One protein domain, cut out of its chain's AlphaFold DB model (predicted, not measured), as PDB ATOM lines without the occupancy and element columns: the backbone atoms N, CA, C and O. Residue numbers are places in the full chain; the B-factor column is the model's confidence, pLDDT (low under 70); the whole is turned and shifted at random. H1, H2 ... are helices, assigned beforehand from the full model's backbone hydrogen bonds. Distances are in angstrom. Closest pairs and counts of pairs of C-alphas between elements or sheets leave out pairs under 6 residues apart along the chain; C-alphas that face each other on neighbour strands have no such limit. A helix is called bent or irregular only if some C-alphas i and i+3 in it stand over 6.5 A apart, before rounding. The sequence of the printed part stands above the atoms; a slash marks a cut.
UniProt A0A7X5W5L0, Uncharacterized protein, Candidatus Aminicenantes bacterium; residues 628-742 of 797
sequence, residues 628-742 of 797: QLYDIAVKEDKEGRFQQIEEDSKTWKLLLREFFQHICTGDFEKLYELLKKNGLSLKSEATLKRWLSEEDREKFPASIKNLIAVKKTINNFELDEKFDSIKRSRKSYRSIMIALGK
ATOM      1  N   GLN A 628     -17.301 -61.100 -30.393       64.31
ATOM      2  CA  GLN A 628     -17.532 -61.003 -28.943       64.31
ATOM      3  C   GLN A 628     -16.235 -60.709 -28.174       64.31
ATOM      4  O   GLN A 628     -16.240 -59.980 -27.187       64.31
ATOM      5  N   LEU A 629     -15.112 -61.264 -28.628       63.22
ATOM      6  CA  LEU A 629     -13.787 -61.031 -28.058       63.22
ATOM      7  C   LEU A 629     -13.286 -59.622 -28.358       63.22
ATOM      8  O   LEU A 629     -12.716 -58.979 -27.478       63.22
ATOM      9  N   TYR A 630     -13.539 -59.125 -29.569       71.06
ATOM     10  CA  TYR A 630     -13.305 -57.727 -29.904       71.06
ATOM     11  C   TYR A 630     -14.155 -56.802 -29.017       71.06
ATOM     12  O   TYR A 630     -13.616 -55.857 -28.451       71.06
ATOM     13  N   ASP A 631     -15.434 -57.116 -28.785       67.38
ATOM     14  CA  ASP A 631     -16.315 -56.335 -27.904       67.38
ATOM     15  C   ASP A 631     -15.853 -56.340 -26.438       67.38
ATOM     16  O   ASP A 631     -15.980 -55.335 -25.738       67.38
ATOM     17  N   ILE A 632     -15.306 -57.459 -25.953       62.97
ATOM     18  CA  ILE A 632     -14.682 -57.533 -24.624       62.97
ATOM     19  C   ILE A 632     -13.415 -56.667 -24.586       62.97
ATOM     20  O   ILE A 632     -13.234 -55.903 -23.640       62.97
ATOM     21  N   ALA A 633     -12.576 -56.720 -25.624       61.97
ATOM     22  CA  ALA A 633     -11.363 -55.907 -25.717       61.97
ATOM     23  C   ALA A 633     -11.665 -54.398 -25.789       61.97
ATOM     24  O   ALA A 633     -10.964 -53.611 -25.160       61.97
ATOM     25  N   VAL A 634     -12.741 -53.996 -26.477       65.31
ATOM     26  CA  VAL A 634     -13.235 -52.607 -26.507       65.31
ATOM     27  C   VAL A 634     -13.648 -52.135 -25.106       65.31
ATOM     28  O   VAL A 634     -13.379 -50.993 -24.742       65.31
ATOM     29  N   LYS A 635     -14.285 -52.999 -24.303       63.31
ATOM     30  CA  LYS A 635     -14.740 -52.658 -22.940       63.31
ATOM     31  C   LYS A 635     -13.593 -52.498 -21.938       63.31
ATOM     32  O   LYS A 635     -13.729 -51.731 -20.990       63.31
ATOM     33  N   GLU A 636     -12.480 -53.188 -22.160       57.38
ATOM     34  CA  GLU A 636     -11.290 -53.168 -21.296       57.38
ATOM     35  C   GLU A 636     -10.194 -52.198 -21.796       57.38
ATOM     36  O   GLU A 636      -9.095 -52.140 -21.234       57.38
ATOM     37  N   ASP A 637     -10.469 -51.421 -22.851       62.44
ATOM     38  CA  ASP A 637      -9.513 -50.524 -23.508       62.44
ATOM     39  C   ASP A 637      -9.199 -49.268 -22.678       62.44
ATOM     40  O   ASP A 637      -9.768 -48.192 -22.865       62.44
ATOM     41  N   LYS A 638      -8.237 -49.399 -21.761       56.19
ATOM     42  CA  LYS A 638      -7.761 -48.298 -20.905       56.19
ATOM     43  C   LYS A 638      -6.986 -47.211 -21.661       56.19
ATOM     44  O   LYS A 638      -6.805 -46.127 -21.116       56.19
ATOM     45  N   GLU A 639      -6.504 -47.492 -22.874       58.06
ATOM     46  CA  GLU A 639      -5.663 -46.583 -23.672       58.06
ATOM     47  C   GLU A 639      -6.407 -45.923 -24.851       58.06
ATOM     48  O   GLU A 639      -5.798 -45.152 -25.594       58.06
ATOM     49  N   GLY A 640      -7.700 -46.213 -25.046       65.62
ATOM     50  CA  GLY A 640      -8.550 -45.601 -26.081       65.62
ATOM     51  C   GLY A 640      -8.235 -46.019 -27.527       65.62
ATOM     52  O   GLY A 640      -8.708 -45.394 -28.477       65.62
ATOM     53  N   ARG A 641      -7.429 -47.070 -27.738       67.50
ATOM     54  CA  ARG A 641      -7.017 -47.516 -29.082       67.50
ATOM     55  C   ARG A 641      -8.137 -48.203 -29.862       67.50
ATOM     56  O   ARG A 641      -8.204 -48.051 -31.077       67.50
ATOM     57  N   PHE A 642      -8.982 -48.975 -29.192       75.44
ATOM     58  CA  PHE A 642     -10.156 -49.631 -29.767       75.44
ATOM     59  C   PHE A 642     -11.305 -48.640 -29.951       75.44
ATOM     60  O   PHE A 642     -12.024 -48.720 -30.945       75.44
ATOM     61  N   GLN A 643     -11.424 -47.656 -29.054       78.00
ATOM     62  CA  GLN A 643     -12.380 -46.554 -29.205       78.00
ATOM     63  C   GLN A 643     -12.112 -45.757 -30.491       78.00
ATOM     64  O   GLN A 643     -13.033 -45.567 -31.284       78.00
ATOM     65  N   GLN A 644     -10.847 -45.429 -30.784       79.94
ATOM     66  CA  GLN A 644     -10.471 -44.763 -32.041       79.94
ATOM     67  C   GLN A 644     -10.842 -45.587 -33.288       79.94
ATOM     68  O   GLN A 644     -11.235 -45.030 -34.312       79.94
ATOM     69  N   ILE A 645     -10.733 -46.920 -33.220       85.25
ATOM     70  CA  ILE A 645     -11.109 -47.806 -34.330       85.25
ATOM     71  C   ILE A 645     -12.621 -47.744 -34.585       85.25
ATOM     72  O   ILE A 645     -13.040 -47.682 -35.743       85.25
ATOM     73  N   GLU A 646     -13.434 -47.732 -33.527       85.81
ATOM     74  CA  GLU A 646     -14.890 -47.591 -33.631       85.81
ATOM     75  C   GLU A 646     -15.301 -46.214 -34.168       85.81
ATOM     76  O   GLU A 646     -16.158 -46.128 -35.049       85.81
ATOM     77  N   GLU A 647     -14.673 -45.141 -33.692       87.50
ATOM     78  CA  GLU A 647     -14.931 -43.772 -34.157       87.50
ATOM     79  C   GLU A 647     -14.582 -43.587 -35.638       87.50
ATOM     80  O   GLU A 647     -15.391 -43.076 -36.420       87.50
ATOM     81  N   ASP A 648     -13.409 -44.070 -36.051       88.88
ATOM     82  CA  ASP A 648     -12.969 -44.024 -37.443       88.88
ATOM     83  C   ASP A 648     -13.881 -44.876 -38.336       88.88
ATOM     84  O   ASP A 648     -14.235 -44.443 -39.435       88.88
ATOM     85  N   SER A 649     -14.298 -46.062 -37.863       91.06
ATOM     86  CA  SER A 649     -15.247 -46.938 -38.562       91.06
ATOM     87  C   SER A 649     -16.592 -46.250 -38.786       91.06
ATOM     88  O   SER A 649     -17.167 -46.379 -39.864       91.06
ATOM     89  N   LYS A 650     -17.109 -45.546 -37.776       90.38
ATOM     90  CA  LYS A 650     -18.376 -44.813 -37.885       90.38
ATOM     91  C   LYS A 650     -18.248 -43.639 -38.843       90.38
ATOM     92  O   LYS A 650     -19.114 -43.459 -39.691       90.38
ATOM     93  N   THR A 651     -17.145 -42.900 -38.762       89.88
ATOM     94  CA  THR A 651     -16.926 -41.686 -39.555       89.88
ATOM     95  C   THR A 651     -16.953 -41.977 -41.057       89.88
ATOM     96  O   THR A 651     -17.694 -41.332 -41.794       89.88
ATOM     97  N   TRP A 652     -16.203 -42.975 -41.544       92.31
ATOM     98  CA  TRP A 652     -16.187 -43.247 -42.990       92.31
ATOM     99  C   TRP A 652     -17.516 -43.831 -43.501       92.31
ATOM    100  O   TRP A 652     -17.920 -43.514 -44.622       92.31
ATOM    101  N   LYS A 653     -18.201 -44.658 -42.695       92.69
ATOM    102  CA  LYS A 653     -19.519 -45.217 -43.041       92.69
ATOM    103  C   LYS A 653     -20.593 -44.133 -43.095       92.69
ATOM    104  O   LYS A 653     -21.374 -44.118 -44.044       92.69
ATOM    105  N   LEU A 654     -20.596 -43.214 -42.128       90.88
ATOM    106  CA  LEU A 654     -21.519 -42.082 -42.089       90.88
ATOM    107  C   LEU A 654     -21.359 -41.215 -43.340       90.88
ATOM    108  O   LEU A 654     -22.328 -40.999 -44.058       90.88
ATOM    109  N   LEU A 655     -20.128 -40.824 -43.676       90.44
ATOM    110  CA  LEU A 655     -19.856 -39.993 -44.855       90.44
ATOM    111  C   LEU A 655     -20.209 -40.705 -46.172       90.44
ATOM    112  O   LEU A 655     -20.693 -40.077 -47.115       90.44
ATOM    113  N   LEU A 656     -20.019 -42.028 -46.250       91.38
ATOM    114  CA  LEU A 656     -20.466 -42.820 -47.399       91.38
ATOM    115  C   LEU A 656     -21.995 -42.859 -47.503       91.38
ATOM    116  O   LEU A 656     -22.540 -42.746 -48.602       91.38
ATOM    117  N   ARG A 657     -22.688 -43.004 -46.372       90.56
ATOM    118  CA  ARG A 657     -24.150 -43.014 -46.300       90.56
ATOM    119  C   ARG A 657     -24.743 -41.652 -46.656       90.56
ATOM    120  O   ARG A 657     -25.693 -41.599 -47.432       90.56
ATOM    121  N   GLU A 658     -24.166 -40.564 -46.160       89.44
ATOM    122  CA  GLU A 658     -24.559 -39.198 -46.518       89.44
ATOM    123  C   GLU A 658     -24.364 -38.946 -48.013       89.44
ATOM    124  O   GLU A 658     -25.271 -38.454 -48.685       89.44
ATOM    125  N   PHE A 659     -23.225 -39.357 -48.577       90.12
ATOM    126  CA  PHE A 659     -22.990 -39.268 -50.017       90.12
ATOM    127  C   PHE A 659     -24.022 -40.077 -50.819       90.12
ATOM    128  O   PHE A 659     -24.557 -39.606 -51.828       90.12
ATOM    129  N   PHE A 660     -24.351 -41.283 -50.352       90.62
ATOM    130  CA  PHE A 660     -25.379 -42.122 -50.957       90.62
ATOM    131  C   PHE A 660     -26.769 -41.460 -50.921       90.62
ATOM    132  O   PHE A 660     -27.482 -41.460 -51.926       90.62
ATOM    133  N   GLN A 661     -27.141 -40.841 -49.802       89.56
ATOM    134  CA  GLN A 661     -28.448 -40.203 -49.632       89.56
ATOM    135  C   GLN A 661     -28.561 -38.864 -50.370       89.56
ATOM    136  O   GLN A 661     -29.570 -38.616 -51.024       89.56
ATOM    137  N   HIS A 662     -27.537 -38.012 -50.310       86.12
ATOM    138  CA  HIS A 662     -27.618 -36.633 -50.799       86.12
ATOM    139  C   HIS A 662     -27.116 -36.448 -52.234       86.12
ATOM    140  O   HIS A 662     -27.659 -35.621 -52.963       86.12
ATOM    141  N   ILE A 663     -26.111 -37.215 -52.669       86.25
ATOM    142  CA  ILE A 663     -25.514 -37.085 -54.013       86.25
ATOM    143  C   ILE A 663     -26.015 -38.187 -54.951       86.25
ATOM    144  O   ILE A 663     -26.325 -37.943 -56.127       86.25
ATOM    145  N   CYS A 664     -26.128 -39.412 -54.435       85.38
ATOM    146  CA  CYS A 664     -26.692 -40.526 -55.195       85.38
ATOM    147  C   CYS A 664     -28.218 -40.614 -55.076       85.38
ATOM    148  O   CYS A 664     -28.807 -41.425 -55.777       85.38
ATOM    149  N   THR A 665     -28.865 -39.785 -54.244       86.44
ATOM    150  CA  THR A 665     -30.331 -39.765 -54.054       86.44
ATOM    151  C   THR A 665     -30.925 -41.146 -53.748       86.44
ATOM    152  O   THR A 665     -32.038 -41.454 -54.163       86.44
ATOM    153  N   GLY A 666     -30.168 -42.005 -53.054       82.06
ATOM    154  CA  GLY A 666     -30.567 -43.383 -52.745       82.06
ATOM    155  C   GLY A 666     -30.422 -44.390 -53.896       82.06
ATOM    156  O   GLY A 666     -30.806 -45.546 -53.734       82.06
ATOM    157  N   ASP A 667     -29.857 -43.991 -55.038       87.56
ATOM    158  CA  ASP A 667     -29.594 -44.872 -56.178       87.56
ATOM    159  C   ASP A 667     -28.291 -45.663 -55.971       87.56
ATOM    160  O   ASP A 667     -27.180 -45.115 -55.949       87.56
ATOM    161  N   PHE A 668     -28.438 -46.976 -55.785       87.12
ATOM    162  CA  PHE A 668     -27.327 -47.889 -55.523       87.12
ATOM    163  C   PHE A 668     -26.458 -48.135 -56.759       87.12
ATOM    164  O   PHE A 668     -25.238 -48.243 -56.631       87.12
ATOM    165  N   GLU A 669     -27.059 -48.192 -57.945       85.31
ATOM    166  CA  GLU A 669     -26.345 -48.444 -59.197       85.31
ATOM    167  C   GLU A 669     -25.435 -47.255 -59.524       85.31
ATOM    168  O   GLU A 669     -24.245 -47.420 -59.808       85.31
ATOM    169  N   LYS A 670     -25.945 -46.037 -59.305       87.25
ATOM    170  CA  LYS A 670     -25.166 -44.797 -59.399       87.25
ATOM    171  C   LYS A 670     -23.980 -44.763 -58.427       87.25
ATOM    172  O   LYS A 670     -22.879 -44.369 -58.818       87.25
ATOM    173  N   LEU A 671     -24.170 -45.185 -57.174       88.31
ATOM    174  CA  LEU A 671     -23.082 -45.275 -56.191       88.31
ATOM    175  C   LEU A 671     -22.011 -46.288 -56.628       88.31
ATOM    176  O   LEU A 671     -20.812 -46.007 -56.541       88.31
ATOM    177  N   TYR A 672     -22.441 -47.462 -57.088       87.31
ATOM    178  CA  TYR A 672     -21.550 -48.545 -57.491       87.31
ATOM    179  C   TYR A 672     -20.683 -48.161 -58.696       87.31
ATOM    180  O   TYR A 672     -19.464 -48.353 -58.654       87.31
ATOM    181  N   GLU A 673     -21.271 -47.537 -59.717       87.00
ATOM    182  CA  GLU A 673     -20.551 -47.052 -60.901       87.00
ATOM    183  C   GLU A 673     -19.524 -45.961 -60.555       87.00
ATOM    184  O   GLU A 673     -18.369 -46.018 -60.994       87.00
ATOM    185  N   LEU A 674     -19.883 -45.004 -59.690       87.44
ATOM    186  CA  LEU A 674     -18.948 -43.968 -59.230       87.44
ATOM    187  C   LEU A 674     -17.762 -44.558 -58.453       87.44
ATOM    188  O   LEU A 674     -16.618 -44.135 -58.639       87.44
ATOM    189  N   LEU A 675     -18.006 -45.558 -57.602       87.38
ATOM    190  CA  LEU A 675     -16.946 -46.260 -56.876       87.38
ATOM    191  C   LEU A 675     -16.063 -47.100 -57.813       87.38
ATOM    192  O   LEU A 675     -14.837 -47.062 -57.673       87.38
ATOM    193  N   LYS A 676     -16.640 -47.814 -58.791       85.69
ATOM    194  CA  LYS A 676     -15.884 -48.557 -59.818       85.69
ATOM    195  C   LYS A 676     -14.963 -47.642 -60.612       85.69
ATOM    196  O   LYS A 676     -13.771 -47.936 -60.719       85.69
ATOM    197  N   LYS A 677     -15.471 -46.496 -61.078       87.00
ATOM    198  CA  LYS A 677     -14.679 -45.485 -61.795       87.00
ATOM    199  C   LYS A 677     -13.472 -45.002 -60.980       87.00
ATOM    200  O   LYS A 677     -12.415 -44.732 -61.544       87.00
ATOM    201  N   ASN A 678     -13.603 -44.952 -59.655       84.06
ATOM    202  CA  ASN A 678     -12.540 -44.552 -58.733       84.06
ATOM    203  C   ASN A 678     -11.673 -45.713 -58.201       84.06
ATOM    204  O   ASN A 678     -10.815 -45.491 -57.340       84.06
ATOM    205  N   GLY A 679     -11.828 -46.924 -58.750       79.38
ATOM    206  CA  GLY A 679     -10.945 -48.069 -58.504       79.38
ATOM    207  C   GLY A 679     -11.474 -49.115 -57.518       79.38
ATOM    208  O   GLY A 679     -10.669 -49.833 -56.914       79.38
ATOM    209  N   LEU A 680     -12.795 -49.208 -57.321       84.12
ATOM    210  CA  LEU A 680     -13.408 -50.283 -56.535       84.12
ATOM    211  C   LEU A 680     -13.144 -51.654 -57.183       84.12
ATOM    212  O   LEU A 680     -13.372 -51.848 -58.371       84.12
ATOM    213  N   SER A 681     -12.689 -52.615 -56.375       78.94
ATOM    214  CA  SER A 681     -12.316 -53.976 -56.808       78.94
ATOM    215  C   SER A 681     -13.209 -55.081 -56.223       78.94
ATOM    216  O   SER A 681     -12.836 -56.252 -56.218       78.94
ATOM    217  N   LEU A 682     -14.372 -54.715 -55.670       75.56
ATOM    218  CA  LEU A 682     -15.333 -55.665 -55.106       75.56
ATOM    219  C   LEU A 682     -16.004 -56.499 -56.206       75.56
ATOM    220  O   LEU A 682     -16.430 -55.951 -57.216       75.56
ATOM    221  N   LYS A 683     -16.153 -57.807 -55.960       63.31
ATOM    222  CA  LYS A 683     -16.905 -58.733 -56.825       63.31
ATOM    223  C   LYS A 683     -18.367 -58.936 -56.387       63.31
ATOM    224  O   LYS A 683     -19.159 -59.439 -57.168       63.31
ATOM    225  N   SER A 684     -18.718 -58.561 -55.151       73.12
ATOM    226  CA  SER A 684     -20.036 -58.802 -54.545       73.12
ATOM    227  C   SER A 684     -20.731 -57.492 -54.167       73.12
ATOM    228  O   SER A 684     -20.250 -56.747 -53.310       73.12
ATOM    229  N   GLU A 685     -21.894 -57.235 -54.767       73.81
ATOM    230  CA  GLU A 685     -22.747 -56.078 -54.458       73.81
ATOM    231  C   GLU A 685     -23.328 -56.130 -53.040       73.81
ATOM    232  O   GLU A 685     -23.517 -55.092 -52.402       73.81
ATOM    233  N   ALA A 686     -23.547 -57.335 -52.501       77.31
ATOM    234  CA  ALA A 686     -24.025 -57.528 -51.134       77.31
ATOM    235  C   ALA A 686     -23.056 -56.933 -50.098       77.31
ATOM    236  O   ALA A 686     -23.487 -56.376 -49.093       77.31
ATOM    237  N   THR A 687     -21.749 -56.981 -50.375       79.75
ATOM    238  CA  THR A 687     -20.715 -56.412 -49.493       79.75
ATOM    239  C   THR A 687     -20.793 -54.884 -49.453       79.75
ATOM    240  O   THR A 687     -20.684 -54.282 -48.391       79.75
ATOM    241  N   LEU A 688     -21.058 -54.233 -50.590       82.62
ATOM    242  CA  LEU A 688     -21.204 -52.777 -50.630       82.62
ATOM    243  C   LEU A 688     -22.476 -52.307 -49.904       82.62
ATOM    244  O   LEU A 688     -22.447 -51.281 -49.230       82.62
ATOM    245  N   LYS A 689     -23.574 -53.075 -49.975       83.44
ATOM    246  CA  LYS A 689     -24.795 -52.786 -49.199       83.44
ATOM    247  C   LYS A 689     -24.539 -52.825 -47.690       83.44
ATOM    248  O   LYS A 689     -25.055 -51.975 -46.971       83.44
ATOM    249  N   ARG A 690     -23.692 -53.747 -47.216       84.25
ATOM    250  CA  ARG A 690     -23.280 -53.824 -45.801       84.25
ATOM    251  C   ARG A 690     -22.524 -52.579 -45.339       84.25
ATOM    252  O   ARG A 690     -22.727 -52.124 -44.219       84.25
ATOM    253  N   TRP A 691     -21.714 -51.965 -46.204       87.94
ATOM    254  CA  TRP A 691     -20.977 -50.739 -45.864       87.94
ATOM    255  C   TRP A 691     -21.877 -49.524 -45.617       87.94
ATOM    256  O   TRP A 691     -21.473 -48.621 -44.890       87.94
ATOM    257  N   LEU A 692     -23.088 -49.507 -46.185       85.56
ATOM    258  CA  LEU A 692     -24.089 -48.457 -45.956       85.56
ATOM    259  C   LEU A 692     -24.832 -48.612 -44.618       85.56
ATOM    260  O   LEU A 692     -25.598 -47.725 -44.241       85.56
ATOM    261  N   SER A 693     -24.614 -49.720 -43.905       82.81
ATOM    262  CA  SER A 693     -25.175 -49.970 -42.581       82.81
ATOM    263  C   SER A 693     -24.145 -49.686 -41.487       82.81
ATOM    264  O   SER A 693     -23.058 -50.278 -41.438       82.81
ATOM    265  N   GLU A 694     -24.504 -48.783 -40.573       71.75
ATOM    266  CA  GLU A 694     -23.703 -48.446 -39.389       71.75
ATOM    267  C   GLU A 694     -23.628 -49.606 -38.387       71.75
ATOM    268  O   GLU A 694     -22.607 -49.772 -37.720       71.75
ATOM    269  N   GLU A 695     -24.671 -50.436 -38.326       70.00
ATOM    270  CA  GLU A 695     -24.781 -51.574 -37.404       70.00
ATOM    271  C   GLU A 695     -24.115 -52.852 -37.940       70.00
ATOM    272  O   GLU A 695     -23.991 -53.843 -37.220       70.00
ATOM    273  N   ASP A 696     -23.664 -52.850 -39.200       79.69
ATOM    274  CA  ASP A 696     -23.012 -54.016 -39.793       79.69
ATOM    275  C   ASP A 696     -21.644 -54.304 -39.151       79.69
ATOM    276  O   ASP A 696     -20.848 -53.399 -38.865       79.69
ATOM    277  N   ARG A 697     -21.368 -55.601 -38.971       74.06
ATOM    278  CA  ARG A 697     -20.169 -56.128 -38.307       74.06
ATOM    279  C   ARG A 697     -18.877 -55.815 -39.069       74.06
ATOM    280  O   ARG A 697     -17.814 -55.747 -38.451       74.06
ATOM    281  N   GLU A 698     -18.930 -55.595 -40.383       80.62
ATOM    282  CA  GLU A 698     -17.767 -55.213 -41.185       80.62
ATOM    283  C   GLU A 698     -17.395 -53.744 -40.928       80.62
ATOM    284  O   GLU A 698     -18.004 -52.817 -41.466       80.62
ATOM    285  N   LYS A 699     -16.369 -53.516 -40.099       85.62
ATOM    286  CA  LYS A 699     -15.917 -52.164 -39.715       85.62
ATOM    287  C   LYS A 699     -15.182 -51.418 -40.834       85.62
ATOM    288  O   LYS A 699     -15.323 -50.207 -40.974       85.62
ATOM    289  N   PHE A 700     -14.401 -52.125 -41.656       88.69
ATOM    290  CA  PHE A 700     -13.609 -51.524 -42.738       88.69
ATOM    291  C   PHE A 700     -13.523 -52.429 -43.970       88.69
ATOM    292  O   PHE A 700     -13.426 -53.647 -43.812       88.69
ATOM    293  N   PRO A 701     -13.373 -51.852 -45.180       85.75
ATOM    294  CA  PRO A 701     -13.144 -52.620 -46.392       85.75
ATOM    295  C   PRO A 701     -11.906 -53.514 -46.308       85.75
ATOM    296  O   PRO A 701     -10.804 -53.088 -45.924       85.75
ATOM    297  N   ALA A 702     -12.059 -54.745 -46.794       78.75
ATOM    298  CA  ALA A 702     -10.970 -55.705 -46.878       78.75
ATOM    299  C   ALA A 702      -9.756 -55.155 -47.652       78.75
ATOM    300  O   ALA A 702      -8.623 -55.231 -47.186       78.75
ATOM    301  N   SER A 703      -9.953 -54.526 -48.808       79.94
ATOM    302  CA  SER A 703      -8.859 -53.926 -49.584       79.94
ATOM    303  C   SER A 703      -8.675 -52.445 -49.254       79.94
ATOM    304  O   SER A 703      -9.642 -51.687 -49.229       79.94
ATOM    305  N   ILE A 704      -7.422 -51.999 -49.082       79.75
ATOM    306  CA  ILE A 704      -7.117 -50.564 -48.936       79.75
ATOM    307  C   ILE A 704      -7.503 -49.783 -50.197       79.75
ATOM    308  O   ILE A 704      -7.905 -48.630 -50.101       79.75
ATOM    309  N   LYS A 705      -7.438 -50.429 -51.372       82.25
ATOM    310  CA  LYS A 705      -7.838 -49.823 -52.646       82.25
ATOM    311  C   LYS A 705      -9.311 -49.422 -52.626       82.25
ATOM    312  O   LYS A 705      -9.641 -48.339 -53.087       82.25
ATOM    313  N   ASN A 706     -10.167 -50.238 -52.010       86.06
ATOM    314  CA  ASN A 706     -11.593 -49.943 -51.913       86.06
ATOM    315  C   ASN A 706     -11.868 -48.752 -50.983       86.06
ATOM    316  O   ASN A 706     -12.679 -47.901 -51.318       86.06
ATOM    317  N   LEU A 707     -11.149 -48.640 -49.861       86.12
ATOM    318  CA  LEU A 707     -11.259 -47.475 -48.976       86.12
ATOM    319  C   LEU A 707     -10.747 -46.186 -49.656       86.12
ATOM    320  O   LEU A 707     -11.320 -45.117 -49.472       86.12
ATOM    321  N   ILE A 708      -9.704 -46.285 -50.487       82.81
ATOM    322  CA  ILE A 708      -9.228 -45.166 -51.318       82.81
ATOM    323  C   ILE A 708     -10.265 -44.791 -52.387       82.81
ATOM    324  O   ILE A 708     -10.455 -43.606 -52.643       82.81
ATOM    325  N   ALA A 709     -10.940 -45.771 -52.995       85.81
ATOM    326  CA  ALA A 709     -12.019 -45.515 -53.949       85.81
ATOM    327  C   ALA A 709     -13.177 -44.762 -53.278       85.81
ATOM    328  O   ALA A 709     -13.628 -43.757 -53.814       85.81
ATOM    329  N   VAL A 710     -13.571 -45.170 -52.065       88.69
ATOM    330  CA  VAL A 710     -14.568 -44.459 -51.244       88.69
ATOM    331  C   VAL A 710     -14.146 -43.011 -50.991       88.69
ATOM    332  O   VAL A 710     -14.921 -42.099 -51.268       88.69
ATOM    333  N   LYS A 711     -12.896 -42.780 -50.566       88.19
ATOM    334  CA  LYS A 711     -12.354 -41.427 -50.369       88.19
ATOM    335  C   LYS A 711     -12.469 -40.566 -51.628       88.19
ATOM    336  O   LYS A 711     -13.007 -39.467 -51.575       88.19
ATOM    337  N   LYS A 712     -11.985 -41.081 -52.761       87.06
ATOM    338  CA  LYS A 712     -12.007 -40.372 -54.048       87.06
ATOM    339  C   LYS A 712     -13.424 -40.074 -54.532       87.06
ATOM    340  O   LYS A 712     -13.635 -39.046 -55.162       87.06
ATOM    341  N   THR A 713     -14.368 -40.974 -54.266       88.38
ATOM    342  CA  THR A 713     -15.767 -40.806 -54.665       88.38
ATOM    343  C   THR A 713     -16.481 -39.763 -53.819       88.38
ATOM    344  O   THR A 713     -17.178 -38.925 -54.378       88.38
ATOM    345  N   ILE A 714     -16.296 -39.795 -52.497       90.25
ATOM    346  CA  ILE A 714     -16.959 -38.857 -51.587       90.25
ATOM    347  C   ILE A 714     -16.340 -37.456 -51.698       90.25
ATOM    348  O   ILE A 714     -17.074 -36.474 -51.687       90.25
ATOM    349  N   ASN A 715     -15.008 -37.372 -51.822       84.31
ATOM    350  CA  ASN A 715     -14.245 -36.124 -51.949       84.31
ATOM    351  C   ASN A 715     -14.684 -35.049 -50.930       84.31
ATOM    352  O   ASN A 715     -15.104 -33.951 -51.297       84.31
ATOM    353  N   ASN A 716     -14.637 -35.404 -49.643       88.06
ATOM    354  CA  ASN A 716     -15.097 -34.578 -48.526       88.06
ATOM    355  C   ASN A 716     -13.917 -34.207 -47.614       88.06
ATOM    356  O   ASN A 716     -13.089 -35.057 -47.291       88.06
ATOM    357  N   PHE A 717     -13.877 -32.944 -47.180       82.81
ATOM    358  CA  PHE A 717     -12.795 -32.389 -46.361       82.81
ATOM    359  C   PHE A 717     -12.581 -33.144 -45.039       82.81
ATOM    360  O   PHE A 717     -11.444 -33.441 -44.684       82.81
ATOM    361  N   GLU A 718     -13.656 -33.519 -44.341       84.00
ATOM    362  CA  GLU A 718     -13.574 -34.258 -43.077       84.00
ATOM    363  C   GLU A 718     -13.010 -35.672 -43.284       84.00
ATOM    364  O   GLU A 718     -12.171 -36.138 -42.507       84.00
ATOM    365  N   LEU A 719     -13.424 -36.348 -44.363       86.00
ATOM    366  CA  LEU A 719     -12.873 -37.657 -44.718       86.00
ATOM    367  C   LEU A 719     -11.389 -37.553 -45.071       86.00
ATOM    368  O   LEU A 719     -10.623 -38.444 -44.710       86.00
ATOM    369  N   ASP A 720     -10.993 -36.491 -45.770       84.19
ATOM    370  CA  ASP A 720      -9.615 -36.246 -46.188       84.19
ATOM    371  C   ASP A 720      -8.692 -35.969 -45.000       84.19
ATOM    372  O   ASP A 720      -7.605 -36.550 -44.939       84.19
ATOM    373  N   GLU A 721      -9.141 -35.155 -44.042       88.00
ATOM    374  CA  GLU A 721      -8.410 -34.832 -42.815       88.00
ATOM    375  C   GLU A 721      -8.220 -36.073 -41.927       88.00
ATOM    376  O   GLU A 721      -7.115 -36.354 -41.454       88.00
ATOM    377  N   LYS A 722      -9.274 -36.881 -41.753       87.62
ATOM    378  CA  LYS A 722      -9.240 -38.091 -40.913       87.62
ATOM    379  C   LYS A 722      -8.698 -39.330 -41.636       87.62
ATOM    380  O   LYS A 722      -8.495 -40.371 -41.002       87.62
ATOM    381  N   PHE A 723      -8.411 -39.257 -42.940       87.12
ATOM    382  CA  PHE A 723      -8.109 -40.438 -43.759       87.12
ATOM    383  C   PHE A 723      -6.904 -41.247 -43.262       87.12
ATOM    384  O   PHE A 723      -6.931 -42.480 -43.258       87.12
ATOM    385  N   ASP A 724      -5.842 -40.571 -42.819       76.19
ATOM    386  CA  ASP A 724      -4.645 -41.240 -42.300       76.19
ATOM    387  C   ASP A 724      -4.879 -41.896 -40.930       76.19
ATOM    388  O   ASP A 724      -4.223 -42.893 -40.606       76.19
ATOM    389  N   SER A 725      -5.828 -41.390 -40.132       83.62
ATOM    390  CA  SER A 725      -6.307 -42.078 -38.924       83.62
ATOM    391  C   SER A 725      -7.077 -43.341 -39.302       83.62
ATOM    392  O   SER A 725      -6.664 -44.443 -38.944       83.62
ATOM    393  N   ILE A 726      -8.076 -43.212 -40.181       88.06
ATOM    394  CA  ILE A 726      -8.924 -44.316 -40.660       88.06
ATOM    395  C   ILE A 726      -8.073 -45.436 -41.286       88.06
ATOM    396  O   ILE A 726      -8.299 -46.627 -41.050       88.06
ATOM    397  N   LYS A 727      -7.031 -45.088 -42.050       80.31
ATOM    398  CA  LYS A 727      -6.089 -46.054 -42.635       80.31
ATOM    399  C   LYS A 727      -5.297 -46.818 -41.571       80.31
ATOM    400  O   LYS A 727      -5.077 -48.025 -41.734       80.31
ATOM    401  N   ARG A 728      -4.857 -46.137 -40.506       76.50
ATOM    402  CA  ARG A 728      -4.181 -46.761 -39.359       76.50
ATOM    403  C   ARG A 728      -5.148 -47.662 -38.597       76.50
ATOM    404  O   ARG A 728      -4.818 -48.831 -38.404       76.50
ATOM    405  N   SER A 729      -6.354 -47.188 -38.297       82.69
ATOM    406  CA  SER A 729      -7.411 -47.948 -37.622       82.69
ATOM    407  C   SER A 729      -7.817 -49.206 -38.389       82.69
ATOM    408  O   SER A 729      -7.833 -50.288 -37.807       82.69
ATOM    409  N   ARG A 730      -7.978 -49.143 -39.720       87.25
ATOM    410  CA  ARG A 730      -8.188 -50.335 -40.566       87.25
ATOM    411  C   ARG A 730      -7.047 -51.348 -40.430       87.25
ATOM    412  O   ARG A 730      -7.290 -52.554 -40.354       87.25
ATOM    413  N   LYS A 731      -5.792 -50.885 -40.492       73.75
ATOM    414  CA  LYS A 731      -4.617 -51.768 -40.392       73.75
ATOM    415  C   LYS A 731      -4.571 -52.445 -39.020       73.75
ATOM    416  O   LYS A 731      -4.341 -53.653 -38.958       73.75
ATOM    417  N   SER A 732      -4.820 -51.683 -37.958       73.94
ATOM    418  CA  SER A 732      -4.884 -52.173 -36.581       73.94
ATOM    419  C   SER A 732      -6.020 -53.176 -36.403       73.94
ATOM    420  O   SER A 732      -5.745 -54.308 -36.025       73.94
ATOM    421  N   TYR A 733      -7.251 -52.830 -36.793       80.62
ATOM    422  CA  TYR A 733      -8.421 -53.712 -36.737       80.62
ATOM    423  C   TYR A 733      -8.168 -55.051 -37.433       80.62
ATOM    424  O   TYR A 733      -8.376 -56.105 -36.844       80.62
ATOM    425  N   ARG A 734      -7.627 -55.045 -38.659       75.31
ATOM    426  CA  ARG A 734      -7.306 -56.297 -39.364       75.31
ATOM    427  C   ARG A 734      -6.235 -57.117 -38.657       75.31
ATOM    428  O   ARG A 734      -6.360 -58.332 -38.593       75.31
ATOM    429  N   SER A 735      -5.196 -56.470 -38.134       65.94
ATOM    430  CA  SER A 735      -4.136 -57.166 -37.394       65.94
ATOM    431  C   SER A 735      -4.684 -57.795 -36.109       65.94
ATOM    432  O   SER A 735      -4.360 -58.938 -35.808       65.94
ATOM    433  N   ILE A 736      -5.576 -57.086 -35.411       70.00
ATOM    434  CA  ILE A 736      -6.270 -57.548 -34.202       70.00
ATOM    435  C   ILE A 736      -7.206 -58.715 -34.526       70.00
ATOM    436  O   ILE A 736      -7.113 -59.751 -33.884       70.00
ATOM    437  N   MET A 737      -8.057 -58.602 -35.548       71.75
ATOM    438  CA  MET A 737      -8.983 -59.675 -35.938       71.75
ATOM    439  C   MET A 737      -8.252 -60.933 -36.430       71.75
ATOM    440  O   MET A 737      -8.722 -62.048 -36.214       71.75
ATOM    441  N   ILE A 738      -7.080 -60.776 -37.060       64.75
ATOM    442  CA  ILE A 738      -6.210 -61.904 -37.418       64.75
ATOM    443  C   ILE A 738      -5.618 -62.550 -36.157       64.75
ATOM    444  O   ILE A 738      -5.659 -63.776 -36.052       64.75
ATOM    445  N   ALA A 739      -5.124 -61.756 -35.203       62.84
ATOM    446  CA  ALA A 739      -4.569 -62.254 -33.943       62.84
ATOM    447  C   ALA A 739      -5.632 -62.961 -33.076       62.84
ATOM    448  O   ALA A 739      -5.448 -64.110 -32.677       62.84
ATOM    449  N   LEU A 740      -6.796 -62.336 -32.874       66.19
ATOM    450  CA  LEU A 740      -7.947 -62.934 -32.180       66.19
ATOM    451  C   LEU A 740      -8.467 -64.188 -32.894       66.19
ATOM    452  O   LEU A 740      -9.004 -65.090 -32.265       66.19
ATOM    453  N   GLY A 741      -8.302 -64.278 -34.213       67.25
ATOM    454  CA  GLY A 741      -8.706 -65.451 -34.970       67.25
ATOM    455  C   GLY A 741      -7.725 -66.615 -34.865       67.25
ATOM    456  O   GLY A 741      -8.090 -67.700 -34.412       67.25
ATOM    457  N   LYS A 742      -6.501 -66.417 -35.356       67.50
ATOM    458  CA  LYS A 742      -5.507 -67.480 -35.547       67.50
ATOM    459  C   LYS A 742      -4.674 -67.733 -34.291       67.50
ATOM    460  O   LYS A 742      -4.472 -68.892 -33.923       67.50
TER     461      LYS A 742
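What this domain is: This is residues 628 to 742 of the 797 residues of an uncharacterized protein of Candidatus Aminicenantes bacterium (UniProt A0A7X5W5L0). Two long helices, H2 and H6, cross as a lopsided X, H6 with a kink. H5 folds back along the first part of H6 and H3 packs on H5, both toward the last end of H2; H4 lies over H2, and short H1 turns off the first end of H2 at a corner. The 115 printed residues, all helix by class, hold six named helices, H1 to H6 in order, and no named strand. The whole is compact, with a radius of gyration of the C-alphas of 14.3 A and spans of 41, 29 and 22 A.

How they stand to each other: H1, residues 628 to 635, and H2, residues 641 to 662, touch only at the corner, and only just, with 3 pairs of C-alphas within 8 A, the closest Val 634 and Phe 642 at 5.4 A. H3, residues 668 to 677, touches H5, residues 704 to 714, at a steep tilt of 65 degrees, the closest C-alphas being Leu 675 and Ala 709, 5.8 A. H4, residues 685 to 691, is close to H2 but not clearly touching, C-alphas 653 and 691 being 6.4 A apart. H6, residues 717 to 742, touches H2 at a steep tilt of 54 degrees, closest at C-alphas 645 and 729, 5.0 A. H5 and H6 form a hairpin at a shallow tilt of 27 degrees. Every O i to N i+4 pair is within hydrogen-bond range in H1, H3, H4 and H5, against 17 of 18 in H2 and 20 of 22 in H6.

Where its parts are: H1 begins at C-alpha 628 (-17.532, -61.003, -28.943). H2 is 31.9 A long. H6, 37.4 A long, is irregular, with C-alphas 721 and 724 7.5 A apart, and ends at C-alpha 742 (-5.507, -67.480, -35.547).

The domain as a whole: The printed part has no cut. The link from H4 to H5 is long, 12 residues. Mean pLDDT of the printed part is 80.3; it is under 70 at residues 628 to 629, 631 to 641, 683, 735 and 738 to 742.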